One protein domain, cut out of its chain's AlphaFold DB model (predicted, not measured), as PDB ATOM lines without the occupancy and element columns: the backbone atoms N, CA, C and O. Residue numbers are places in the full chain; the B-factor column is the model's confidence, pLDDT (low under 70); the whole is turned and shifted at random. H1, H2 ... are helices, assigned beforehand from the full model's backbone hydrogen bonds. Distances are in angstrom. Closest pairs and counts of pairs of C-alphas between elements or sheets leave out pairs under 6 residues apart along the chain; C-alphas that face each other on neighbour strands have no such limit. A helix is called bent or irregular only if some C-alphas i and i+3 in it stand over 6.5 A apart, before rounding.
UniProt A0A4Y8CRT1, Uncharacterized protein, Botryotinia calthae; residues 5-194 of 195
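This is residues 5 to 194 of the 195 residues of an uncharacterized protein of Botryotinia calthae (UniProt A0A4Y8CRT1). A long, bent helix, H2, forms the spine of an elongated model with two arms. Its second part, H2b, and H3 lie side by side as a long two-helix hairpin that makes most of the length, while at the other end H4 crosses H2a steeply and pairs with H6 in a shorter second arm, with the small helix H5 at its tip. H1 and the short H7 are beside H2a. The printed part has 190 residues with seven named helices, H1 to H7 in that order along the chain, and no named strand; the class is all helix. The whole is extended, with a radius of gyration of the C-alphas of 27.3 A and spans of 87 by 47 by 27 A.

The hub is H2, residues 30 to 76, which touches four other helices. By its hydrogen bonds it was assigned as one helix, but it is bent: C-alphas 50 and 53 are 6.7 A apart. Its arms H2a, residues 30 to 50, and H2b, residues 53 to 76, stand at a shallow tilt of 34.6 degrees, only just short of steep. H2b forms a helical hairpin with H3, residues 88 to 119: they touch at a shallow tilt of 24 degrees, opposite ways, and their closest C-alphas, those of Thr 65 and Val 105, are 6.8 A apart. Residues 43 to 47 of H2a touch residues 128 to 136 of H4, residues 123 to 152, at a steep tilt of 69 degrees, only just short of perpendicular; the closest C-alphas are those of Ile 43 and Ala 132, at 5.9 A. H4 touches H6, residues 161 to 179, with 18 pairs of C-alphas within 8 A, the closest those of Ile 141 and Val 171 at 5.6 A; they run opposite ways at a shallow tilt of 25 degrees. H5, residues 154 to 158, is irregular, C-alphas 154 and 157 being 7.6 A apart, and H4 and H5 only just touch, with 3 pairs within 8 A, and only at the corner; the closest C-alphas are those of Trp 151 and His 158, at 7.2 A. H7, residues 188 to 193, touches residues 33 to 40 of H2a, with the C-alphas of Val 33 and Ile 192 closest at 6.2 A. H1, residues 5 to 19, makes a helical hairpin with H2a, but they only just touch, with 3 pairs within 8 A; the closest C-alphas are those of Cys 19 and Phe 30, at 5.7 A. H2a and H6 are apart. The helix packing is mostly aligned, 5 of 6 tilted pairs being shallow. Every O i to N i+4 pair is within hydrogen-bond range in H1, H2a, H2b, H3, H6 and H7; the count is 25 of 26 in H4 and 0 of 1 in H5, where 1 of 2 O i to N i+3 pairs is within range.

H2a begins at C-alpha 30, (158.339, 156.990, 163.179), and is 30.2 A long; H2b is 34.7 A. H3 measures 46.0 A, H4 44.4 A, H6 27.1 A and H1 21.2 A. H1 begins at C-alpha 5, (137.856, 151.863, 165.037), and H7 ends at C-alpha 193, (154.607, 167.093, 168.980).

The two C-alphas farthest apart, those of Asp 85 and Glu 161, are 87.5 A apart. The printed part has no cut, and the one long link is H2 to H3. The mean pLDDT of the printed part is 79.4; 40 residues are under 70, among them residues 20 to 28, 48 to 56 and 117 to 125.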
ATOM      1  N   TRP A   5     137.112 152.191 166.253       53.03
ATOM      2  CA  TRP A   5     137.856 151.863 165.037       53.03
ATOM      3  C   TRP A   5     138.042 153.048 164.078       53.03
ATOM      4  O   TRP A   5     139.040 153.101 163.361       53.03
ATOM      5  N   ASP A   6     137.100 153.993 164.050       62.53
ATOM      6  CA  ASP A   6     137.192 155.197 163.219       62.53
ATOM      7  C   ASP A   6     138.116 156.254 163.856       62.53
ATOM      8  O   ASP A   6     138.789 156.988 163.133       62.53
ATOM      9  N   GLU A   7     138.184 156.317 165.194       62.69
ATOM     10  CA  GLU A   7     139.113 157.200 165.921       62.69
ATOM     11  C   GLU A   7     140.567 156.730 165.777       62.69
ATOM     12  O   GLU A   7     141.422 157.508 165.358       62.69
ATOM     13  N   GLU A   8     140.845 155.442 166.016       67.00
ATOM     14  CA  GLU A   8     142.197 154.883 165.846       67.00
ATOM     15  C   GLU A   8     142.716 155.043 164.407       67.00
ATOM     16  O   GLU A   8     143.908 155.275 164.187       67.00
ATOM     17  N   TYR A   9     141.826 154.951 163.411       70.81
ATOM     18  CA  TYR A   9     142.173 155.158 162.007       70.81
ATOM     19  C   TYR A   9     142.603 156.602 161.711       70.81
ATOM     20  O   TYR A   9     143.593 156.812 161.000       70.81
ATOM     21  N   GLU A  10     141.887 157.603 162.232       75.69
ATOM     22  CA  GLU A  10     142.255 159.011 162.040       75.69
ATOM     23  C   GLU A  10     143.537 159.378 162.809       75.69
ATOM     24  O   GLU A  10     144.379 160.099 162.265       75.69
ATOM     25  N   ASP A  11     143.764 158.793 163.987       76.12
ATOM     26  CA  ASP A  11     145.007 158.954 164.755       76.12
ATOM     27  C   ASP A  11     146.225 158.386 164.002       76.12
ATOM     28  O   ASP A  11     147.250 159.057 163.835       76.12
ATOM     29  N   LEU A  12     146.100 157.170 163.459       74.19
ATOM     30  CA  LEU A  12     147.118 156.556 162.598       74.19
ATOM     31  C   LEU A  12     147.384 157.404 161.355       74.19
ATOM     32  O   LEU A  12     148.531 157.602 160.945       74.19
ATOM     33  N   ARG A  13     146.327 157.939 160.743       77.69
ATOM     34  CA  ARG A  13     146.445 158.813 159.575       77.69
ATOM     35  C   ARG A  13     147.188 160.108 159.909       77.69
ATOM     36  O   ARG A  13     147.975 160.572 159.079       77.69
ATOM     37  N   LEU A  14     146.962 160.684 161.090       77.62
ATOM     38  CA  LEU A  14     147.671 161.865 161.586       77.62
ATOM     39  C   LEU A  14     149.161 161.574 161.828       77.62
ATOM     40  O   LEU A  14     150.011 162.350 161.383       77.62
ATOM     41  N   LEU A  15     149.486 160.424 162.426       76.06
ATOM     42  CA  LEU A  15     150.856 159.912 162.569       76.06
ATOM     43  C   LEU A  15     151.578 159.819 161.219       76.06
ATOM     44  O   LEU A  15     152.638 160.419 161.039       76.06
ATOM     45  N   PHE A  16     150.979 159.141 160.233       76.19
ATOM     46  CA  PHE A  16     151.580 158.982 158.902       76.19
ATOM     47  C   PHE A  16     151.759 160.308 158.158       76.19
ATOM     48  O   PHE A  16     152.733 160.485 157.427       76.19
ATOM     49  N   ARG A  17     150.830 161.256 158.326       76.31
ATOM     50  CA  ARG A  17     150.967 162.600 157.745       76.31
ATOM     51  C   ARG A  17     152.113 163.388 158.366       76.31
ATOM     52  O   ARG A  17     152.713 164.196 157.664       76.31
ATOM     53  N   THR A  18     152.389 163.172 159.648       73.06
ATOM     54  CA  THR A  18     153.346 163.989 160.403       73.06
ATOM     55  C   THR A  18     154.765 163.439 160.327       73.06
ATOM     56  O   THR A  18     155.704 164.191 160.087       73.06
ATOM     57  N   CYS A  19     154.928 162.124 160.464       70.38
ATOM     58  CA  CYS A  19     156.233 161.461 160.418       70.38
ATOM     59  C   CYS A  19     156.660 161.053 158.997       70.38
ATOM     60  O   CYS A  19     157.793 160.619 158.802       70.38
ATOM     61  N   GLY A  20     155.767 161.188 158.011       64.19
ATOM     62  CA  GLY A  20     155.970 160.693 156.652       64.19
ATOM     63  C   GLY A  20     155.661 159.199 156.515       64.19
ATOM     64  O   GLY A  20     155.418 158.481 157.487       64.19
ATOM     65  N   TRP A  21     155.652 158.713 155.271       62.66
ATOM     66  CA  TRP A  21     155.621 157.271 155.020       62.66
ATOM     67  C   TRP A  21     156.950 156.642 155.475       62.66
ATOM     68  O   TRP A  21     157.978 157.310 155.357       62.66
ATOM     69  N   PRO A  22     156.991 155.353 155.875       57.22
ATOM     70  CA  PRO A  22     158.218 154.629 156.256       57.22
ATOM     71  C   PRO A  22     159.337 154.581 155.198       57.22
ATOM     72  O   PRO A  22     160.278 153.803 155.317       57.22
ATOM     73  N   HIS A  23     159.207 155.299 154.089       54.69
ATOM     74  CA  HIS A  23     160.204 155.396 153.030       54.69
ATOM     75  C   HIS A  23     160.827 156.803 152.946       54.69
ATOM     76  O   HIS A  23     161.828 156.951 152.256       54.69
ATOM     77  N   ASP A  24     160.310 157.792 153.694       53.62
ATOM     78  CA  ASP A  24     160.780 159.188 153.731       53.62
ATOM     79  C   ASP A  24     160.967 159.679 155.189       53.62
ATOM     80  O   ASP A  24     160.199 160.481 155.717       53.62
ATOM     81  N   PHE A  25     162.020 159.195 155.857       54.84
ATOM     82  CA  PHE A  25     162.376 159.502 157.256       54.84
ATOM     83  C   PHE A  25     163.165 160.818 157.426       54.84
ATOM     84  O   PHE A  25     164.295 160.817 157.914       54.84
ATOM     85  N   ASN A  26     162.601 161.957 157.026       54.84
ATOM     86  CA  ASN A  26     163.283 163.256 157.181       54.84
ATOM     87  C   ASN A  26     162.960 163.998 158.500       54.84
ATOM     88  O   ASN A  26     163.416 165.126 158.685       54.84
ATOM     89  N   HIS A  27     162.218 163.385 159.429       53.38
ATOM     90  CA  HIS A  27     161.960 163.905 160.781       53.38
ATOM     91  C   HIS A  27     161.943 162.756 161.813       53.38
ATOM     92  O   HIS A  27     162.054 161.598 161.415       53.38
ATOM     93  N   THR A  28     161.863 163.087 163.110       58.22
ATOM     94  CA  THR A  28     161.781 162.201 164.298       58.22
ATOM     95  C   THR A  28     161.321 160.771 163.975       58.22
ATOM     96  O   THR A  28     160.275 160.599 163.349       58.22
ATOM     97  N   SER A  29     162.095 159.741 164.358       70.75
ATOM     98  CA  SER A  29     161.863 158.374 163.865       70.75
ATOM     99  C   SER A  29     160.431 157.912 164.153       70.75
ATOM    100  O   SER A  29     159.985 157.925 165.301       70.75
ATOM    101  N   PHE A  30     159.715 157.500 163.100       75.94
ATOM    102  CA  PHE A  30     158.339 156.990 163.179       75.94
ATOM    103  C   PHE A  30     158.172 155.987 164.325       75.94
ATOM    104  O   PHE A  30     157.209 156.073 165.076       75.94
ATOM    105  N   ASP A  31     159.153 155.102 164.519       76.19
ATOM    106  CA  ASP A  31     159.150 154.081 165.570       76.19
ATOM    107  C   ASP A  31     159.050 154.671 166.986       76.19
ATOM    108  O   ASP A  31     158.340 154.130 167.834       76.19
ATOM    109  N   SER A  32     159.714 155.804 167.243       77.94
ATOM    110  CA  SER A  32     159.644 156.496 168.533       77.94
ATOM    111  C   SER A  32     158.254 157.085 168.769       77.94
ATOM    112  O   SER A  32     157.676 156.900 169.840       77.94
ATOM    113  N   VAL A  33     157.697 157.763 167.763       79.50
ATOM    114  CA  VAL A  33     156.368 158.395 167.852       79.50
ATOM    115  C   VAL A  33     155.267 157.340 167.941       79.50
ATOM    116  O   VAL A  33     154.356 157.459 168.757       79.50
ATOM    117  N   TYR A  34     155.392 156.257 167.179       82.06
ATOM    118  CA  TYR A  34     154.488 155.116 167.222       82.06
ATOM    119  C   TYR A  34     154.507 154.427 168.590       82.06
ATOM    120  O   TYR A  34     153.450 154.211 169.181       82.06
ATOM    121  N   SER A  35     155.693 154.154 169.146       84.19
ATOM    122  CA  SER A  35     155.812 153.589 170.496       84.19
ATOM    123  C   SER A  35     155.154 154.489 171.545       84.19
ATOM    124  O   SER A  35     154.479 153.991 172.447       84.19
ATOM    125  N   ARG A  36     155.330 155.809 171.424       86.50
ATOM    126  CA  ARG A  36     154.729 156.803 172.322       86.50
ATOM    127  C   ARG A  36     153.207 156.865 172.194       86.50
ATOM    128  O   ARG A  36     152.511 156.987 173.198       86.50
ATOM    129  N   TRP A  37     152.689 156.730 170.978       87.31
ATOM    130  CA  TRP A  37     151.255 156.669 170.710       87.31
ATOM    131  C   TRP A  37     150.614 155.394 171.259       87.31
ATOM    132  O   TRP A  37     149.589 155.479 171.928       87.31
ATOM    133  N   CYS A  38     151.238 154.226 171.080       85.44
ATOM    134  CA  CYS A  38     150.742 152.983 171.677       85.44
ATOM    135  C   CYS A  38     150.703 153.048 173.214       85.44
ATOM    136  O   CYS A  38     149.759 152.554 173.839       85.44
ATOM    137  N   GLU A  39     151.714 153.667 173.830       89.56
ATOM    138  CA  GLU A  39     151.725 153.936 175.271       89.56
ATOM    139  C   GLU A  39     150.539 154.837 175.653       89.56
ATOM    140  O   GLU A  39     149.744 154.457 176.509       89.56
ATOM    141  N   PHE A  40     150.348 155.966 174.960       88.75
ATOM    142  CA  PHE A  40     149.223 156.880 175.189       88.75
ATOM    143  C   PHE A  40     147.852 156.201 175.037       88.75
ATOM    144  O   PHE A  40     146.992 156.386 175.896       88.75
ATOM    145  N   LEU A  41     147.647 155.360 174.018       84.56
ATOM    146  CA  LEU A  41     146.396 154.609 173.852       84.56
ATOM    147  C   LEU A  41     146.108 153.684 175.036       84.56
ATOM    148  O   LEU A  41     144.961 153.557 175.466       84.56
ATOM    149  N   THR A  42     147.147 153.071 175.604       85.94
ATOM    150  CA  THR A  42     147.010 152.243 176.810       85.94
ATOM    151  C   THR A  42     146.511 153.082 177.990       85.94
ATOM    152  O   THR A  42     145.623 152.650 178.726       85.94
ATOM    153  N   ILE A  43     147.021 154.308 178.144       87.25
ATOM    154  CA  ILE A  43     146.566 155.245 179.182       87.25
ATOM    155  C   ILE A  43     145.129 155.701 178.928       87.25
ATOM    156  O   ILE A  43     144.309 155.615 179.842       87.25
ATOM    157  N   LYS A  44     144.802 156.116 177.695       81.69
ATOM    158  CA  LYS A  44     143.441 156.518 177.298       81.69
ATOM    159  C   LYS A  44     142.444 155.409 177.632       81.69
ATOM    160  O   LYS A  44     141.428 155.666 178.271       81.69
ATOM    161  N   ARG A  45     142.784 154.157 177.318       78.00
ATOM    162  CA  ARG A  45     141.960 152.993 177.658       78.00
ATOM    163  C   ARG A  45     141.779 152.813 179.165       78.00
ATOM    164  O   ARG A  45     140.664 152.566 179.600       78.00
ATOM    165  N   HIS A  46     142.824 152.992 179.973       76.75
ATOM    166  CA  HIS A  46     142.690 152.935 181.433       76.75
ATOM    167  C   HIS A  46     141.764 154.017 182.002       76.75
ATOM    168  O   HIS A  46     141.071 153.757 182.987       76.75
ATOM    169  N   VAL A  47     141.738 155.207 181.395       75.38
ATOM    170  CA  VAL A  47     140.793 156.277 181.754       75.38
ATOM    171  C   VAL A  47     139.366 155.903 181.336       75.38
ATOM    172  O   VAL A  47     138.429 156.071 182.111       75.38
ATOM    173  N   CYS A  48     139.178 155.328 180.146       69.00
ATOM    174  CA  CYS A  48     137.867 154.842 179.702       69.00
ATOM    175  C   CYS A  48     137.341 153.699 180.588       69.00
ATOM    176  O   CYS A  48     136.176 153.709 180.994       69.00
ATOM    177  N   ASP A  49     138.200 152.743 180.946       68.69
ATOM    178  CA  ASP A  49     137.858 151.638 181.845       68.69
ATOM    179  C   ASP A  49     137.447 152.172 183.230       68.69
ATOM    180  O   ASP A  49     136.470 151.701 183.810       68.69
ATOM    181  N   SER A  50     138.135 153.198 183.753       66.06
ATOM    182  CA  SER A  50     137.798 153.795 185.053       66.06
ATOM    183  C   SER A  50     136.500 154.612 185.039       66.06
ATOM    184  O   SER A  50     135.883 154.781 186.091       66.06
ATOM    185  N   ALA A  51     136.080 155.122 183.877       66.94
ATOM    186  CA  ALA A  51     134.820 155.843 183.691       66.94
ATOM    187  C   ALA A  51     133.630 154.912 183.389       66.94
ATOM    188  O   ALA A  51     132.474 155.289 183.599       66.94
ATOM    189  N   SER A  52     133.892 153.690 182.918       64.50
ATOM    190  CA  SER A  52     132.861 152.747 182.461       64.50
ATOM    191  C   SER A  52     131.866 152.363 183.559       64.50
ATOM    192  O   SER A  52     130.664 152.282 183.298       64.50
ATOM    193  N   ASP A  53     132.331 152.209 184.802       66.69
ATOM    194  CA  ASP A  53     131.463 151.909 185.947       66.69
ATOM    195  C   ASP A  53     130.481 153.054 186.245       66.69
ATOM    196  O   ASP A  53     129.308 152.805 186.527       66.69
ATOM    197  N   ILE A  54     130.929 154.309 186.124       69.75
ATOM    198  CA  ILE A  54     130.086 155.500 186.319       69.75
ATOM    199  C   ILE A  54     129.037 155.586 185.211       69.75
ATOM    200  O   ILE A  54     127.857 155.811 185.488       69.75
ATOM    201  N   ILE A  55     129.440 155.343 183.961       66.31
ATOM    202  CA  ILE A  55     128.534 155.322 182.807       66.31
ATOM    203  C   ILE A  55     127.466 154.234 182.986       66.31
ATOM    204  O   ILE A  55     126.276 154.488 182.792       66.31
ATOM    205  N   TYR A  56     127.861 153.030 183.407       66.81
ATOM    206  CA  TYR A  56     126.931 151.926 183.635       66.81
ATOM    207  C   TYR A  56     125.960 152.209 184.789       66.81
ATOM    208  O   TYR A  56     124.757 151.958 184.673       66.81
ATOM    209  N   GLN A  57     126.452 152.770 185.897       71.12
ATOM    210  CA  GLN A  57     125.605 153.186 187.016       71.12
ATOM    211  C   GLN A  57     124.610 154.271 186.597       71.12
ATOM    212  O   GLN A  57     123.435 154.176 186.957       71.12
ATOM    213  N   LYS A  58     125.033 155.236 185.769       75.56
ATOM    214  CA  LYS A  58     124.152 156.273 185.225       75.56
ATOM    215  C   LYS A  58     123.034 155.696 184.366       75.56
ATOM    216  O   LYS A  58     121.869 155.990 184.619       75.56
ATOM    217  N   LEU A  59     123.368 154.818 183.420       69.00
ATOM    218  CA  LEU A  59     122.383 154.169 182.547       69.00
ATOM    219  C   LEU A  59     121.347 153.356 183.338       69.00
ATOM    220  O   LEU A  59     120.151 153.412 183.045       69.00
ATOM    221  N   ASN A  60     121.786 152.622 184.364       75.06
ATOM    222  CA  ASN A  60     120.870 151.879 185.230       75.06
ATOM    223  C   ASN A  60     119.964 152.807 186.036       75.06
ATOM    224  O   ASN A  60     118.765 152.546 186.145       75.06
ATOM    225  N   LEU A  61     120.515 153.885 186.593       82.81
ATOM    226  CA  LEU A  61     119.754 154.823 187.403       82.81
ATOM    227  C   LEU A  61     118.717 155.584 186.568       82.81
ATOM    228  O   LEU A  61     117.577 155.742 187.009       82.81
ATOM    229  N   ASP A  62     119.064 155.965 185.340       74.94
ATOM    230  CA  ASP A  62     118.136 156.585 184.391       74.94
ATOM    231  C   ASP A  62     116.988 155.621 184.034       74.94
ATOM    232  O   ASP A  62     115.818 156.001 184.091       74.94
ATOM    233  N   SER A  63     117.298 154.342 183.784       79.56
ATOM    234  CA  SER A  63     116.300 153.290 183.526       79.56
ATOM    235  C   SER A  63     115.352 153.060 184.716       79.56
ATOM    236  O   SER A  63     114.128 152.992 184.555       79.56
ATOM    237  N   VAL A  64     115.888 152.999 185.941       82.25
ATOM    238  CA  VAL A  64     115.080 152.870 187.169       82.25
ATOM    239  C   VAL A  64     114.205 154.109 187.378       82.25
ATOM    240  O   VAL A  64     113.026 153.971 187.712       82.25
ATOM    241  N   THR A  65     114.740 155.305 187.129       84.44
ATOM    242  CA  THR A  65     114.006 156.576 187.226       84.44
ATOM    243  C   THR A  65     112.847 156.624 186.230       84.44
ATOM    244  O   THR A  65     111.722 156.987 186.589       84.44
ATOM    245  N   GLU A  66     113.075 156.213 184.982       84.62
ATOM    246  CA  GLU A  66     112.037 156.148 183.952       84.62
ATOM    247  C   GLU A  66     110.943 155.134 184.316       84.62
ATOM    248  O   GLU A  66     109.746 155.442 184.241       84.62
ATOM    249  N   SER A  67     111.342 153.954 184.800       82.12
ATOM    250  CA  SER A  67     110.413 152.941 185.301       82.12
ATOM    251  C   SER A  67     109.555 153.486 186.444       82.12
ATOM    252  O   SER A  67     108.330 153.344 186.408       82.12
ATOM    253  N   LEU A  68     110.158 154.167 187.421       85.19
ATOM    254  CA  LEU A  68     109.458 154.751 188.566       85.19
ATOM    255  C   LEU A  68     108.472 155.853 188.144       85.19
ATOM    256  O   LEU A  68     107.345 155.909 188.641       85.19
ATOM    257  N   ASN A  69     108.852 156.688 187.178       83.62
ATOM    258  CA  ASN A  69     107.980 157.718 186.613       83.62
ATOM    259  C   ASN A  69     106.782 157.118 185.864       83.62
ATOM    260  O   ASN A  69     105.646 157.574 186.039       83.62
ATOM    261  N   SER A  70     107.010 156.066 185.070       83.06
ATOM    262  CA  SER A  70     105.950 155.324 184.377       83.06
ATOM    263  C   SER A  70     104.959 154.713 185.370       83.06
ATOM    264  O   SER A  70     103.743 154.890 185.255       83.06
ATOM    265  N   HIS A  71     105.487 154.074 186.409       78.88
ATOM    266  CA  HIS A  71     104.733 153.533 187.527       78.88
ATOM    267  C   HIS A  71     103.895 154.629 188.215       78.88
ATOM    268  O   HIS A  71     102.670 154.523 188.275       78.88
ATOM    269  N   SER A  72     104.505 155.728 188.654       76.94
ATOM    270  CA  SER A  72     103.794 156.839 189.302       76.94
ATOM    271  C   SER A  72     102.654 157.400 188.435       76.94
ATOM    272  O   SER A  72     101.555 157.668 188.929       76.94
ATOM    273  N   LYS A  73     102.863 157.500 187.115       79.44
ATOM    274  CA  LYS A  73     101.818 157.898 186.162       79.44
ATOM    275  C   LYS A  73     100.661 156.894 186.122       79.44
ATOM    276  O   LYS A  73      99.504 157.309 186.095       79.44
ATOM    277  N   ARG A  74     100.949 155.589 186.147       72.94
ATOM    278  CA  ARG A  74      99.923 154.532 186.160       72.94
ATOM    279  C   ARG A  74      99.087 154.531 187.442       72.94
ATOM    280  O   ARG A  74      97.885 154.309 187.324       72.94
ATOM    281  N   VAL A  75      99.672 154.824 188.612       70.75
ATOM    282  CA  VAL A  75      98.898 155.018 189.862       70.75
ATOM    283  C   VAL A  75      97.914 156.165 189.697       70.75
ATOM    284  O   VAL A  75      96.721 155.974 189.893       70.75
ATOM    285  N   ARG A  76      98.388 157.333 189.246       70.25
ATOM    286  CA  ARG A  76      97.532 158.519 189.064       70.25
ATOM    287  C   ARG A  76      96.380 158.294 188.088       70.25
ATOM    288  O   ARG A  76      95.352 158.949 188.200       70.25
ATOM    289  N   MET A  77      96.562 157.401 187.118       70.81
ATOM    290  CA  MET A  77      95.530 157.049 186.144       70.81
ATOM    291  C   MET A  77      94.614 155.903 186.612       70.81
ATOM    292  O   MET A  77      93.684 155.566 185.887       70.81
ATOM    293  N   GLY A  78      94.869 155.286 187.774       64.69
ATOM    294  CA  GLY A  78      94.114 154.127 188.267       64.69
ATOM    295  C   GLY A  78      94.352 152.840 187.465       64.69
ATOM    296  O   GLY A  78      93.495 151.967 187.422       64.69
ATOM    297  N   VAL A  79      95.495 152.720 186.773       64.50
ATOM    298  CA  VAL A  79      95.797 151.631 185.807       64.50
ATOM    299  C   VAL A  79      96.905 150.697 186.315       64.50
ATOM    300  O   VAL A  79      97.480 149.903 185.561       64.50
ATOM    301  N   TRP A  80      97.301 150.826 187.577       62.19
ATOM    302  CA  TRP A  80      98.519 150.192 188.079       62.19
ATOM    303  C   TRP A  80      98.457 148.655 188.054       62.19
ATOM    304  O   TRP A  80      99.425 148.017 187.640       62.19
ATOM    305  N   ASP A  81      97.310 148.061 188.364       64.56
ATOM    306  CA  ASP A  81      97.120 146.604 188.449       64.56
ATOM    307  C   ASP A  81      95.828 146.089 187.797       64.56
ATOM    308  O   ASP A  81      95.608 144.882 187.765       64.56
ATOM    309  N   ARG A  82      95.028 146.985 187.201       64.69
ATOM    310  CA  ARG A  82      93.711 146.675 186.615       64.69
ATOM    311  C   ARG A  82      92.706 146.138 187.641       64.69
ATOM    312  O   ARG A  82      91.739 145.500 187.226       64.69
ATOM    313  N   ASP A  83      92.921 146.410 188.926       69.25
ATOM    314  CA  ASP A  83      91.978 146.094 189.991       69.25
ATOM    315  C   ASP A  83      91.187 147.360 190.374       69.25
ATOM    316  O   ASP A  83      91.710 148.239 191.062       69.25
ATOM    317  N   PRO A  84      89.945 147.511 189.881       66.62
ATOM    318  CA  PRO A  84      89.115 148.670 190.189       66.62
ATOM    319  C   PRO A  84      88.591 148.674 191.633       66.62
ATOM    320  O   PRO A  84      88.126 149.720 192.080       66.62
ATOM    321  N   ASP A  85      88.672 147.544 192.346       72.56
ATOM    322  CA  ASP A  85      88.136 147.365 193.701       72.56
ATOM    323  C   ASP A  85      89.242 147.371 194.771       72.56
ATOM    324  O   ASP A  85      88.997 147.027 195.930       72.56
ATOM    325  N   LYS A  86      90.466 147.768 194.395       74.38
ATOM    326  CA  LYS A  86      91.605 147.823 195.309       74.38
ATOM    327  C   LYS A  86      91.310 148.728 196.503       74.38
ATOM    328  O   LYS A  86      90.897 149.881 196.350       74.38
ATOM    329  N   ASP A  87      91.567 148.201 197.696       81.06
ATOM    330  CA  ASP A  87      91.271 148.913 198.926       81.06
ATOM    331  C   ASP A  87      92.179 150.139 199.123       81.06
ATOM    332  O   ASP A  87      93.317 150.220 198.650       81.06
ATOM    333  N   ARG A  88      91.651 151.124 199.849       79.25
ATOM    334  CA  ARG A  88      92.340 152.386 200.110       79.25
ATOM    335  C   ARG A  88      93.634 152.198 200.906       79.25
ATOM    336  O   ARG A  88      94.575 152.958 200.678       79.25
ATOM    337  N   GLU A  89      93.697 151.227 201.817       83.38
ATOM    338  CA  GLU A  89      94.921 150.922 202.572       83.38
ATOM    339  C   GLU A  89      96.032 150.398 201.652       83.38
ATOM    340  O   GLU A  89      97.179 150.838 201.755       83.38
ATOM    341  N   ASP A  90      95.685 149.552 200.680       78.12
ATOM    342  CA  ASP A  90      96.634 149.029 199.692       78.12
ATOM    343  C   ASP A  90      97.151 150.124 198.749       78.12
ATOM    344  O   ASP A  90      98.332 150.136 198.391       78.12
ATOM    345  N   ILE A  91      96.287 151.068 198.357       76.69
ATOM    346  CA  ILE A  91      96.690 152.238 197.563       76.69
ATOM    347  C   ILE A  91      97.688 153.092 198.352       76.69
ATOM    348  O   ILE A  91      98.743 153.431 197.819       76.69
ATOM    349  N   LEU A  92      97.405 153.376 199.627       82.25
ATOM    350  CA  LEU A  92      98.297 154.149 200.495       82.25
ATOM    351  C   LEU A  92      99.654 153.459 200.696       82.25
ATOM    352  O   LEU A  92     100.690 154.119 200.652       82.25
ATOM    353  N   MET A  93      99.682 152.132 200.870       83.06
ATOM    354  CA  MET A  93     100.946 151.390 200.956       83.06
ATOM    355  C   MET A  93     101.772 151.493 199.669       83.06
ATOM    356  O   MET A  93     102.996 151.627 199.731       83.06
ATOM    357  N   LEU A  94     101.123 151.447 198.504       77.00
ATOM    358  CA  LEU A  94     101.798 151.587 197.211       77.00
ATOM    359  C   LEU A  94     102.308 153.009 196.974       77.00
ATOM    360  O   LEU A  94     103.400 153.170 196.435       77.00
ATOM    361  N   GLU A  95     101.551 154.025 197.387       81.12
ATOM    362  CA  GLU A  95     101.986 155.424 197.345       81.12
ATOM    363  C   GLU A  95     103.202 155.658 198.246       81.12
ATOM    364  O   GLU A  95     104.191 156.218 197.777       81.12
ATOM    365  N   ASN A  96     103.187 155.138 199.478       84.38
ATOM    366  CA  ASN A  96     104.343 155.197 200.379       84.38
ATOM    367  C   ASN A  96     105.553 154.461 199.789       84.38
ATOM    368  O   ASN A  96     106.648 155.004 199.748       84.38
ATOM    369  N   THR A  97     105.347 153.262 199.233       80.88
ATOM    370  CA  THR A  97     106.426 152.504 198.578       80.88
ATOM    371  C   THR A  97     107.018 153.274 197.396       80.88
ATOM    372  O   THR A  97     108.223 153.227 197.160       80.88
ATOM    373  N   LEU A  98     106.186 153.966 196.614       82.31
ATOM    374  CA  LEU A  98     106.653 154.799 195.508       82.31
ATOM    375  C   LEU A  98     107.476 155.991 195.988       82.31
ATOM    376  O   LEU A  98     108.453 156.332 195.320       82.31
ATOM    377  N   GLU A  99     107.089 156.607 197.101       86.44
ATOM    378  CA  GLU A  99     107.826 157.720 197.694       86.44
ATOM    379  C   GLU A  99     109.177 157.256 198.250       86.44
ATOM    380  O   GLU A  99     110.203 157.797 197.846       86.44
ATOM    381  N   ASP A 100     109.215 156.154 199.008       82.12
ATOM    382  CA  ASP A 100     110.465 155.547 199.492       82.12
ATOM    383  C   ASP A 100     111.428 155.242 198.327       82.12
ATOM    384  O   ASP A 100     112.640 155.453 198.395       82.12
ATOM    385  N   LYS A 101     110.894 154.743 197.202       79.19
ATOM    386  CA  LYS A 101     111.697 154.474 196.000       79.19
ATOM    387  C   LYS A 101     112.177 155.753 195.315       79.19
ATOM    388  O   LYS A 101     113.255 155.719 194.725       79.19
ATOM    389  N   ARG A 102     111.419 156.853 195.375       84.25
ATOM    390  CA  ARG A 102     111.860 158.163 194.862       84.25
ATOM    391  C   ARG A 102     113.009 158.709 195.689       84.25
ATOM    392  O   ARG A 102     113.988 159.152 195.098       84.25
ATOM    393  N   GLU A 103     112.913 158.640 197.014       87.38
ATOM    394  CA  GLU A 103     113.985 159.073 197.914       87.38
ATOM    395  C   GLU A 103     115.281 158.308 197.624       87.38
ATOM    396  O   GLU A 103     116.304 158.929 197.345       87.38
ATOM    397  N   LEU A 104     115.217 156.976 197.519       81.00
ATOM    398  CA  LEU A 104     116.383 156.147 197.181       81.00
ATOM    399  C   LEU A 104     117.008 156.490 195.818       81.00
ATOM    400  O   LEU A 104     118.229 156.471 195.670       81.00
ATOM    401  N   VAL A 105     116.189 156.783 194.801       82.94
ATOM    402  CA  VAL A 105     116.691 157.208 193.482       82.94
ATOM    403  C   VAL A 105     117.337 158.593 193.548       82.94
ATOM    404  O   VAL A 105     118.350 158.814 192.886       82.94
ATOM    405  N   ASN A 106     116.787 159.517 194.335       85.25
ATOM    406  CA  ASN A 106     117.371 160.844 194.521       85.25
ATOM    407  C   ASN A 106     118.722 160.756 195.241       85.25
ATOM    408  O   ASN A 106     119.698 161.310 194.745       85.25
ATOM    409  N   GLU A 107     118.814 159.985 196.325       85.25
ATOM    410  CA  GLU A 107     120.079 159.739 197.034       85.25
ATOM    411  C   GLU A 107     121.136 159.111 196.113       85.25
ATOM    412  O   GLU A 107     122.293 159.534 196.089       85.25
ATOM    413  N   ALA A 108     120.743 158.121 195.306       77.94
ATOM    414  CA  ALA A 108     121.640 157.502 194.336       77.94
ATOM    415  C   ALA A 108     122.090 158.488 193.242       77.94
ATOM    416  O   ALA A 108     123.245 158.429 192.820       77.94
ATOM    417  N   ASN A 109     121.217 159.405 192.804       81.62
ATOM    418  CA  ASN A 109     121.580 160.458 191.852       81.62
ATOM    419  C   ASN A 109     122.582 161.435 192.468       81.62
ATOM    420  O   ASN A 109     123.576 161.738 191.822       81.62
ATOM    421  N   GLU A 110     122.383 161.870 193.712       86.06
ATOM    422  CA  GLU A 110     123.326 162.759 194.403       86.06
ATOM    423  C   GLU A 110     124.706 162.107 194.576       86.06
ATOM    424  O   GLU A 110     125.740 162.736 194.336       86.06
ATOM    425  N   LEU A 111     124.741 160.823 194.950       79.50
ATOM    426  CA  LEU A 111     125.988 160.060 195.054       79.50
ATOM    427  C   LEU A 111     126.686 159.918 193.700       79.50
ATOM    428  O   LEU A 111     127.911 160.024 193.632       79.50
ATOM    429  N   LEU A 112     125.923 159.694 192.631       78.38
ATOM    430  CA  LEU A 112     126.459 159.563 191.284       78.38
ATOM    431  C   LEU A 112     126.935 160.905 190.720       78.38
ATOM    432  O   LEU A 112     128.000 160.951 190.120       78.38
ATOM    433  N   GLU A 113     126.206 161.998 190.936       80.56
ATOM    434  CA  GLU A 113     126.644 163.351 190.571       80.56
ATOM    435  C   GLU A 113     127.923 163.729 191.308       80.56
ATOM    436  O   GLU A 113     128.846 164.274 190.707       80.56
ATOM    437  N   LYS A 114     128.023 163.372 192.592       78.38
ATOM    438  CA  LYS A 114     129.260 163.527 193.351       78.38
ATOM    439  C   LYS A 114     130.386 162.674 192.773       78.38
ATOM    440  O   LYS A 114     131.484 163.185 192.605       78.38
ATOM    441  N   ALA A 115     130.123 161.416 192.418       70.31
ATOM    442  CA  ALA A 115     131.116 160.554 191.783       70.31
ATOM    443  C   ALA A 115     131.558 161.094 190.414       70.31
ATOM    444  O   ALA A 115     132.745 161.066 190.122       70.31
ATOM    445  N   ILE A 116     130.642 161.635 189.604       70.12
ATOM    446  CA  ILE A 116     130.942 162.303 188.329       70.12
ATOM    447  C   ILE A 116     131.772 163.569 188.569       70.12
ATOM    448  O   ILE A 116     132.743 163.797 187.860       70.12
ATOM    449  N   ALA A 117     131.439 164.377 189.579       68.62
ATOM    450  CA  ALA A 117     132.206 165.569 189.935       68.62
ATOM    451  C   ALA A 117     133.611 165.224 190.464       68.62
ATOM    452  O   ALA A 117     134.574 165.907 190.117       68.62
ATOM    453  N   ASP A 118     133.728 164.154 191.254       64.62
ATOM    454  CA  ASP A 118     134.993 163.620 191.770       64.62
ATOM    455  C   ASP A 118     135.834 162.961 190.655       64.62
ATOM    456  O   ASP A 118     137.063 162.990 190.718       64.62
ATOM    457  N   HIS A 119     135.190 162.389 189.628       61.03
ATOM    458  CA  HIS A 119     135.836 161.861 188.412       61.03
ATOM    459  C   HIS A 119     136.193 162.979 187.416       61.03
ATOM    460  O   HIS A 119     137.170 162.885 186.681       61.03
ATOM    461  N   GLY A 120     135.468 164.095 187.489       49.69
ATOM    462  CA  GLY A 120     135.783 165.377 186.884       49.69
ATOM    463  C   GLY A 120     135.105 165.624 185.529       49.69
ATOM    464  O   GLY A 120     135.410 165.009 184.514       49.69
ATOM    465  N   ASP A 121     134.240 166.634 185.497       48.94
ATOM    466  CA  ASP A 121     133.699 167.276 184.288       48.94
ATOM    467  C   ASP A 121     134.846 167.858 183.434       48.94
ATOM    468  O   ASP A 121     135.729 168.423 184.065       48.94
ATOM    469  N   TRP A 122     134.849 167.773 182.084       42.19
ATOM    470  CA  TRP A 122     135.848 168.185 181.030       42.19
ATOM    471  C   TRP A 122     137.221 168.809 181.439       42.19
ATOM    472  O   TRP A 122     138.251 168.512 180.843       42.19
ATOM    473  N   LYS A 123     137.298 169.637 182.485       48.19
ATOM    474  CA  LYS A 123     138.509 169.893 183.299       48.19
ATOM    475  C   LYS A 123     139.078 168.645 184.021       48.19
ATOM    476  O   LYS A 123     140.226 168.692 184.459       48.19
ATOM    477  N   GLY A 124     138.308 167.562 184.145       59.12
ATOM    478  CA  GLY A 124     138.663 166.286 184.771       59.12
ATOM    479  C   GLY A 124     139.413 165.317 183.872       59.12
ATOM    480  O   GLY A 124     140.257 164.581 184.367       59.12
ATOM    481  N   GLU A 125     139.215 165.391 182.552       67.62
ATOM    482  CA  GLU A 125     139.909 164.530 181.585       67.62
ATOM    483  C   GLU A 125     141.430 164.646 181.736       67.62
ATOM    484  O   GLU A 125     142.128 163.642 181.843       67.62
ATOM    485  N   ARG A 126     141.945 165.875 181.885       75.69
ATOM    486  CA  ARG A 126     143.364 166.102 182.184       75.69
ATOM    487  C   ARG A 126     143.771 165.469 183.515       75.69
ATOM    488  O   ARG A 126     144.820 164.845 183.580       75.69
ATOM    489  N   ALA A 127     142.983 165.633 184.575       77.75
ATOM    490  CA  ALA A 127     143.321 165.108 185.899       77.75
ATOM    491  C   ALA A 127     143.331 163.570 185.931       77.75
ATOM    492  O   ALA A 127     144.277 162.976 186.452       77.75
ATOM    493  N   GLU A 128     142.334 162.926 185.324       77.62
ATOM    494  CA  GLU A 128     142.276 161.468 185.203       77.62
ATOM    495  C   GLU A 128     143.364 160.939 184.265       77.62
ATOM    496  O   GLU A 128     143.999 159.939 184.594       77.62
ATOM    497  N   MET A 129     143.687 161.650 183.180       84.69
ATOM    498  CA  MET A 129     144.826 161.305 182.328       84.69
ATOM    499  C   MET A 129     146.147 161.384 183.104       84.69
ATOM    500  O   MET A 129     146.943 160.449 183.065       84.69
ATOM    501  N   MET A 130     146.365 162.438 183.899       87.44
ATOM    502  CA  MET A 130     147.557 162.562 184.754       87.44
ATOM    503  C   MET A 130     147.632 161.462 185.818       87.44
ATOM    504  O   MET A 130     148.707 160.940 186.117       87.44
ATOM    505  N   LYS A 131     146.497 161.098 186.411       85.75
ATOM    506  CA  LYS A 131     146.397 160.009 187.388       85.75
ATOM    507  C   LYS A 131     146.672 158.652 186.742       85.75
ATOM    508  O   LYS A 131     147.376 157.837 187.340       85.75
ATOM    509  N   ALA A 132     146.173 158.421 185.531       88.19
ATOM    510  CA  ALA A 132     146.436 157.214 184.761       88.19
ATOM    511  C   ALA A 132     147.915 157.121 184.354       88.19
ATOM    512  O   ALA A 132     148.534 156.086 184.598       88.19
ATOM    513  N   TRP A 133     148.512 158.213 183.863       92.88
ATOM    514  CA  TRP A 133     149.952 158.312 183.598       92.88
ATOM    515  C   TRP A 133     150.793 158.021 184.840       92.88
ATOM    516  O   TRP A 133     151.693 157.181 184.809       92.88
ATOM    517  N   ARG A 134     150.464 158.661 185.968       93.25
ATOM    518  CA  ARG A 134     151.142 158.442 187.252       93.25
ATOM    519  C   ARG A 134     151.106 156.969 187.650       93.25
ATOM    520  O   ARG A 134     152.151 156.379 187.911       93.25
ATOM    521  N   LYS A 135     149.912 156.371 187.648       91.00
ATOM    522  CA  LYS A 135     149.708 154.964 188.007       91.00
ATOM    523  C   LYS A 135     150.449 154.023 187.057       91.00
ATOM    524  O   LYS A 135     151.000 153.020 187.505       91.00
ATOM    525  N   HIS A 136     150.471 154.335 185.762       93.50
ATOM    526  CA  HIS A 136     151.228 153.575 184.776       93.50
ATOM    527  C   HIS A 136     152.722 153.568 185.116       93.50
ATOM    528  O   HIS A 136     153.292 152.492 185.275       93.50
ATOM    529  N   PHE A 137     153.338 154.734 185.343       95.19
ATOM    530  CA  PHE A 137     154.756 154.789 185.711       95.19
ATOM    531  C   PHE A 137     155.056 154.114 187.042       95.19
ATOM    532  O   PHE A 137     156.040 153.390 187.133       95.19
ATOM    533  N   GLU A 138     154.227 154.311 188.065       94.81
ATOM    534  CA  GLU A 138     154.405 153.652 189.363       94.81
ATOM    535  C   GLU A 138     154.395 152.123 189.227       94.81
ATOM    536  O   GLU A 138     155.248 151.442 189.802       94.81
ATOM    537  N   ASN A 139     153.476 151.580 188.424       93.81
ATOM    538  CA  ASN A 139     153.395 150.146 188.156       93.81
ATOM    539  C   ASN A 139     154.599 149.639 187.355       93.81
ATOM    540  O   ASN A 139     155.175 148.611 187.715       93.81
ATOM    541  N   GLU A 140     154.992 150.353 186.297       93.75
ATOM    542  CA  GLU A 140     156.152 149.995 185.477       93.75
ATOM    543  C   GLU A 140     157.439 150.033 186.306       93.75
ATOM    544  O   GLU A 140     158.185 149.058 186.310       93.75
ATOM    545  N   ILE A 141     157.670 151.098 187.082       96.50
ATOM    546  CA  ILE A 141     158.830 151.225 187.977       96.50
ATOM    547  C   ILE A 141     158.857 150.065 188.964       96.50
ATOM    548  O   ILE A 141     159.875 149.390 189.070       96.50
ATOM    549  N   LYS A 142     157.739 149.790 189.646       96.75
ATOM    550  CA  LYS A 142     157.656 148.691 190.612       96.75
ATOM    551  C   LYS A 142     157.978 147.341 189.967       96.75
ATOM    552  O   LYS A 142     158.663 146.521 190.578       96.75
ATOM    553  N   ARG A 143     157.486 147.100 188.748       95.56
ATOM    554  CA  ARG A 143     157.758 145.868 188.001       95.56
ATOM    555  C   ARG A 143     159.239 145.751 187.649       95.56
ATOM    556  O   ARG A 143     159.843 144.720 187.927       95.56
ATOM    557  N   GLU A 144     159.825 146.794 187.070       95.44
ATOM    558  CA  GLU A 144     161.229 146.769 186.653       95.44
ATOM    559  C   GLU A 144     162.197 146.739 187.847       95.44
ATOM    560  O   GLU A 144     163.205 146.038 187.803       95.44
ATOM    561  N   GLU A 145     161.888 147.421 188.951       95.38
ATOM    562  CA  GLU A 145     162.662 147.308 190.194       95.38
ATOM    563  C   GLU A 145     162.596 145.892 190.779       95.38
ATOM    564  O   GLU A 145     163.624 145.367 191.207       95.38
ATOM    565  N   GLY A 146     161.429 145.240 190.723       93.31
ATOM    566  CA  GLY A 146     161.282 143.832 191.098       93.31
ATOM    567  C   GLY A 146     162.104 142.888 190.212       93.31
ATOM    568  O   GLY A 146     162.750 141.975 190.725       93.31
ATOM    569  N   ASN A 147     162.152 143.139 188.897       92.06
ATOM    570  CA  ASN A 147     163.013 142.392 187.970       92.06
ATOM    571  C   ASN A 147     164.496 142.551 188.340       92.06
ATOM    572  O   ASN A 147     165.226 141.563 188.444       92.06
ATOM    573  N   LEU A 148     164.934 143.788 188.603       93.19
ATOM    574  CA  LEU A 148     166.306 144.086 189.017       93.19
ATOM    575  C   LEU A 148     166.675 143.420 190.346       93.19
ATOM    576  O   LEU A 148     167.798 142.937 190.495       93.19
ATOM    577  N   GLU A 149     165.761 143.397 191.316       93.31
ATOM    578  CA  GLU A 149     165.963 142.704 192.591       93.31
ATOM    579  C   GLU A 149     166.121 141.193 192.378       93.31
ATOM    580  O   GLU A 149     167.082 140.595 192.873       93.31
ATOM    581  N   TRP A 150     165.245 140.591 191.571       92.38
ATOM    582  CA  TRP A 150     165.303 139.167 191.256       92.38
ATOM    583  C   TRP A 150     166.614 138.776 190.554       92.38
ATOM    584  O   TRP A 150     167.263 137.808 190.960       92.38
ATOM    585  N   TRP A 151     167.072 139.560 189.570       91.25
ATOM    586  CA  TRP A 151     168.345 139.328 188.870       91.25
ATOM    587  C   TRP A 151     169.585 139.518 189.749       91.25
ATOM    588  O   TRP A 151     170.624 138.911 189.492       91.25
ATOM    589  N   ARG A 152     169.510 140.322 190.817       85.75
ATOM    590  CA  ARG A 152     170.607 140.425 191.798       85.75
ATOM    591  C   ARG A 152     170.716 139.189 192.695       85.75
ATOM    592  O   ARG A 152     171.799 138.936 193.225       85.75
ATOM    593  N   GLY A 153     169.623 138.448 192.866       87.62
ATOM    594  CA  GLY A 153     169.538 137.252 193.701       87.62
ATOM    595  C   GLY A 153     169.483 135.959 192.888       87.62
ATOM    596  O   GLY A 153     170.420 135.604 192.173       87.62
ATOM    597  N   GLU A 154     168.375 135.235 193.039       83.50
ATOM    598  CA  GLU A 154     168.156 133.898 192.467       83.50
ATOM    599  C   GLU A 154     168.124 133.897 190.932       83.50
ATOM    600  O   GLU A 154     168.505 132.914 190.299       83.50
ATOM    601  N   GLY A 155     167.725 135.016 190.325       84.25
ATOM    602  CA  GLY A 155     167.602 135.182 188.881       84.25
ATOM    603  C   GLY A 155     168.898 135.509 188.147       84.25
ATOM    604  O   GLY A 155     168.869 135.654 186.930       84.25
ATOM    605  N   LYS A 156     170.039 135.621 188.839       85.69
ATOM    606  CA  LYS A 156     171.302 136.109 188.252       85.69
ATOM    607  C   LYS A 156     171.777 135.325 187.026       85.69
ATOM    608  O   LYS A 156     172.414 135.885 186.142       85.69
ATOM    609  N   ALA A 157     171.477 134.028 186.959       87.25
ATOM    610  CA  ALA A 157     171.828 133.183 185.815       87.25
ATOM    611  C   ALA A 157     170.964 133.442 184.563       87.25
ATOM    612  O   ALA A 157     171.281 132.936 183.488       87.25
ATOM    613  N   HIS A 158     169.876 134.204 184.701       84.50
ATOM    614  CA  HIS A 158     168.864 134.442 183.671       84.50
ATOM    615  C   HIS A 158     168.904 135.857 183.087       84.50
ATOM    616  O   HIS A 158     168.004 136.215 182.334       84.50
ATOM    617  N   SER A 159     169.926 136.649 183.416       83.81
ATOM    618  CA  SER A 159     170.092 138.015 182.917       83.81
ATOM    619  C   SER A 159     171.524 138.281 182.491       83.81
ATOM    620  O   SER A 159     172.470 137.869 183.171       83.81
ATOM    621  N   LYS A 160     171.687 139.030 181.405       90.00
ATOM    622  CA  LYS A 160     172.976 139.598 181.009       90.00
ATOM    623  C   LYS A 160     173.198 140.947 181.689       90.00
ATOM    624  O   LYS A 160     172.248 141.643 182.038       90.00
ATOM    625  N   GLU A 161     174.459 141.335 181.851       87.56
ATOM    626  CA  GLU A 161     174.809 142.636 182.438       87.56
ATOM    627  C   GLU A 161     174.241 143.793 181.598       87.56
ATOM    628  O   GLU A 161     173.792 144.799 182.146       87.56
ATOM    629  N   GLU A 162     174.187 143.627 180.271       89.31
ATOM    630  CA  GLU A 162     173.560 144.592 179.368       89.31
ATOM    631  C   GLU A 162     172.063 144.774 179.668       89.31
ATOM    632  O   GLU A 162     171.607 145.907 179.788       89.31
ATOM    633  N   GLU A 163     171.318 143.688 179.888       88.00
ATOM    634  CA  GLU A 163     169.874 143.720 180.184       88.00
ATOM    635  C   GLU A 163     169.589 144.371 181.548       88.00
ATOM    636  O   GLU A 163     168.641 145.148 181.702       88.00
ATOM    637  N   ILE A 164     170.450 144.111 182.541       89.25
ATOM    638  CA  ILE A 164     170.388 144.769 183.853       89.25
ATOM    639  C   ILE A 164     170.598 146.277 183.687       89.25
ATOM    640  O   ILE A 164     169.859 147.071 184.274       89.25
ATOM    641  N   LYS A 165     171.592 146.683 182.893       92.50
ATOM    642  CA  LYS A 165     171.904 148.095 182.656       92.50
ATOM    643  C   LYS A 165     170.791 148.804 181.883       92.50
ATOM    644  O   LYS A 165     170.400 149.900 182.273       92.50
ATOM    645  N   GLU A 166     170.244 148.176 180.846       91.88
ATOM    646  CA  GLU A 166     169.095 148.692 180.089       91.88
ATOM    647  C   GLU A 166     167.870 148.878 180.988       91.88
ATOM    648  O   GLU A 166     167.206 149.913 180.941       91.88
ATOM    649  N   THR A 167     167.606 147.921 181.878       92.81
ATOM    650  CA  THR A 167     166.479 148.009 182.814       92.81
ATOM    651  C   THR A 167     166.696 149.102 183.866       92.81
ATOM    652  O   THR A 167     165.757 149.815 184.217       92.81
ATOM    653  N   GLN A 168     167.930 149.306 184.340       93.75
ATOM    654  CA  GLN A 168     168.266 150.429 185.229       93.75
ATOM    655  C   GLN A 168     168.055 151.787 184.551       93.75
ATOM    656  O   GLN A 168     167.470 152.686 185.157       93.75
ATOM    657  N   GLU A 169     168.488 151.924 183.295       95.56
ATOM    658  CA  GLU A 169     168.253 153.128 182.493       95.56
ATOM    659  C   GLU A 169     166.746 153.365 182.315       95.56
ATOM    660  O   GLU A 169     166.254 154.463 182.573       95.56
ATOM    661  N   LYS A 170     165.983 152.311 181.992       93.12
ATOM    662  CA  LYS A 170     164.520 152.369 181.863       93.12
ATOM    663  C   LYS A 170     163.848 152.855 183.149       93.12
ATOM    664  O   LYS A 170     163.011 153.753 183.092       93.12
ATOM    665  N   VAL A 171     164.230 152.322 184.313       95.00
ATOM    666  CA  VAL A 171     163.715 152.785 185.617       95.00
ATOM    667  C   VAL A 171     164.052 154.257 185.856       95.00
ATOM    668  O   VAL A 171     163.203 155.006 186.339       95.00
ATOM    669  N   SER A 172     165.266 154.689 185.507       96.38
ATOM    670  CA  SER A 172     165.686 156.090 185.626       96.38
ATOM    671  C   SER A 172     164.815 157.016 184.771       96.38
ATOM    672  O   SER A 172     164.281 158.007 185.276       96.38
ATOM    673  N   VAL A 173     164.585 156.649 183.505       93.88
ATOM    674  CA  VAL A 173     163.710 157.387 182.581       93.88
ATOM    675  C   VAL A 173     162.277 157.454 183.114       93.88
ATOM    676  O   VAL A 173     161.699 158.539 183.169       93.88
ATOM    677  N   LEU A 174     161.716 156.329 183.569       95.31
ATOM    678  CA  LEU A 174     160.361 156.280 184.129       95.31
ATOM    679  C   LEU A 174     160.222 157.155 185.382       95.31
ATOM    680  O   LEU A 174     159.233 157.868 185.520       95.31
ATOM    681  N   LYS A 175     161.220 157.163 186.275       96.50
ATOM    682  CA  LYS A 175     161.237 158.056 187.448       96.50
ATOM    683  C   LYS A 175     161.307 159.528 187.046       96.50
ATOM    684  O   LYS A 175     160.626 160.353 187.653       96.50
ATOM    685  N   GLY A 176     162.095 159.854 186.021       96.44
ATOM    686  CA  GLY A 176     162.170 161.204 185.461       96.44
ATOM    687  C   GLY A 176     160.825 161.675 184.904       96.44
ATOM    688  O   GLY A 176     160.384 162.780 185.221       96.44
ATOM    689  N   ARG A 177     160.144 160.812 184.145       94.69
ATOM    690  CA  ARG A 177     158.801 161.072 183.603       94.69
ATOM    691  C   ARG A 177     157.743 161.176 184.699       94.69
ATOM    692  O   ARG A 177     156.959 162.115 184.699       94.69
ATOM    693  N   LEU A 178     157.785 160.311 185.714       95.50
ATOM    694  CA  LEU A 178     156.898 160.388 186.880       95.50
ATOM    695  C   LEU A 178     157.046 161.709 187.652       95.50
ATOM    696  O   LEU A 178     156.046 162.287 188.084       95.50
ATOM    697  N   ALA A 179     158.274 162.210 187.813       95.44
ATOM    698  CA  ALA A 179     158.529 163.497 188.462       95.44
ATOM    699  C   ALA A 179     157.954 164.686 187.671       95.44
ATOM    700  O   ALA A 179     157.647 165.721 188.260       95.44
ATOM    701  N   LYS A 180     157.789 164.521 186.356       94.12
ATOM    702  CA  LYS A 180     157.258 165.517 185.423       94.12
ATOM    703  C   LYS A 180     155.969 165.051 184.752       94.12
ATOM    704  O   LYS A 180     155.713 165.395 183.607       94.12
ATOM    705  N   VAL A 181     155.146 164.278 185.463       91.31
ATOM    706  CA  VAL A 181     153.954 163.651 184.868       91.31
ATOM    707  C   VAL A 181     153.004 164.669 184.232       91.31
ATOM    708  O   VAL A 181     152.308 164.343 183.289       91.31
ATOM    709  N   GLU A 182     153.018 165.919 184.699       88.19
ATOM    710  CA  GLU A 182     152.219 167.020 184.148       88.19
ATOM    711  C   GLU A 182     152.609 167.445 182.722       88.19
ATOM    712  O   GLU A 182     151.822 168.141 182.075       88.19
ATOM    713  N   GLU A 183     153.799 167.054 182.256       91.19
ATOM    714  CA  GLU A 183     154.297 167.243 180.886       91.19
ATOM    715  C   GLU A 183     153.881 166.087 179.952       91.19
ATOM    716  O   GLU A 183     154.159 166.137 178.757       91.19
ATOM    717  N   GLU A 184     153.240 165.033 180.474       92.88
ATOM    718  CA  GLU A 184     152.790 163.901 179.662       92.88
ATOM    719  C   GLU A 184     151.575 164.268 178.797       92.88
ATOM    720  O   GLU A 184     150.732 165.073 179.211       92.88
ATOM    721  N   PRO A 185     151.455 163.665 177.602       89.31
ATOM    722  CA  PRO A 185     150.446 164.060 176.638       89.31
ATOM    723  C   PRO A 185     149.037 163.668 177.091       89.31
ATOM    724  O   PRO A 185     148.804 162.568 177.604       89.31
ATOM    725  N   ILE A 186     148.082 164.562 176.846       85.75
ATOM    726  CA  ILE A 186     146.643 164.327 177.018       85.75
ATOM    727  C   ILE A 186     145.902 164.159 175.690       85.75
ATOM    728  O   ILE A 186     144.711 163.865 175.689       85.75
ATOM    729  N   SER A 187     146.600 164.326 174.567       82.50
ATOM    730  CA  SER A 187     146.058 164.184 173.216       82.50
ATOM    731  C   SER A 187     147.077 163.557 172.265       82.50
ATOM    732  O   SER A 187     148.283 163.553 172.526       82.50
ATOM    733  N   VAL A 188     146.597 163.040 171.135       79.38
ATOM    734  CA  VAL A 188     147.448 162.440 170.096       79.38
ATOM    735  C   VAL A 188     148.332 163.498 169.435       79.38
ATOM    736  O   VAL A 188     149.494 163.238 169.133       79.38
ATOM    737  N   GLU A 189     147.838 164.722 169.284       82.31
ATOM    738  CA  GLU A 189     148.609 165.863 168.795       82.31
ATOM    739  C   GLU A 189     149.796 166.188 169.714       82.31
ATOM    740  O   GLU A 189     150.897 166.478 169.240       82.31
ATOM    741  N   GLU A 190     149.603 166.105 171.033       86.00
ATOM    742  CA  GLU A 190     150.684 166.268 172.009       86.00
ATOM    743  C   GLU A 190     151.688 165.114 171.946       86.00
ATOM    744  O   GLU A 190     152.893 165.352 171.992       86.00
ATOM    745  N   VAL A 191     151.238 163.868 171.755       84.00
ATOM    746  CA  VAL A 191     152.147 162.727 171.523       84.00
ATOM    747  C   VAL A 191     153.039 162.979 170.308       84.00
ATOM    748  O   VAL A 191     154.248 162.768 170.366       84.00
ATOM    749  N   ILE A 192     152.446 163.446 169.212       77.19
ATOM    750  CA  ILE A 192     153.149 163.661 167.947       77.19
ATOM    751  C   ILE A 192     154.114 164.854 168.029       77.19
ATOM    752  O   ILE A 192     155.152 164.844 167.373       77.19
ATOM    753  N   SER A 193     153.797 165.872 168.834       72.56
ATOM    754  CA  SER A 193     154.607 167.093 168.980       72.56
ATOM    755  C   SER A 193     155.651 167.051 170.104       72.56
ATOM    756  O   SER A 193     156.510 167.930 170.159       72.56
ATOM    757  N   SER A 194     155.599 166.055 170.995       66.44
ATOM    758  CA  SER A 194     156.443 165.959 172.201       66.44
ATOM    759  C   SER A 194     157.784 165.228 172.013       66.44
ATOM    760  O   SER A 194     158.479 164.979 173.002       66.44
TER     761      SER A 194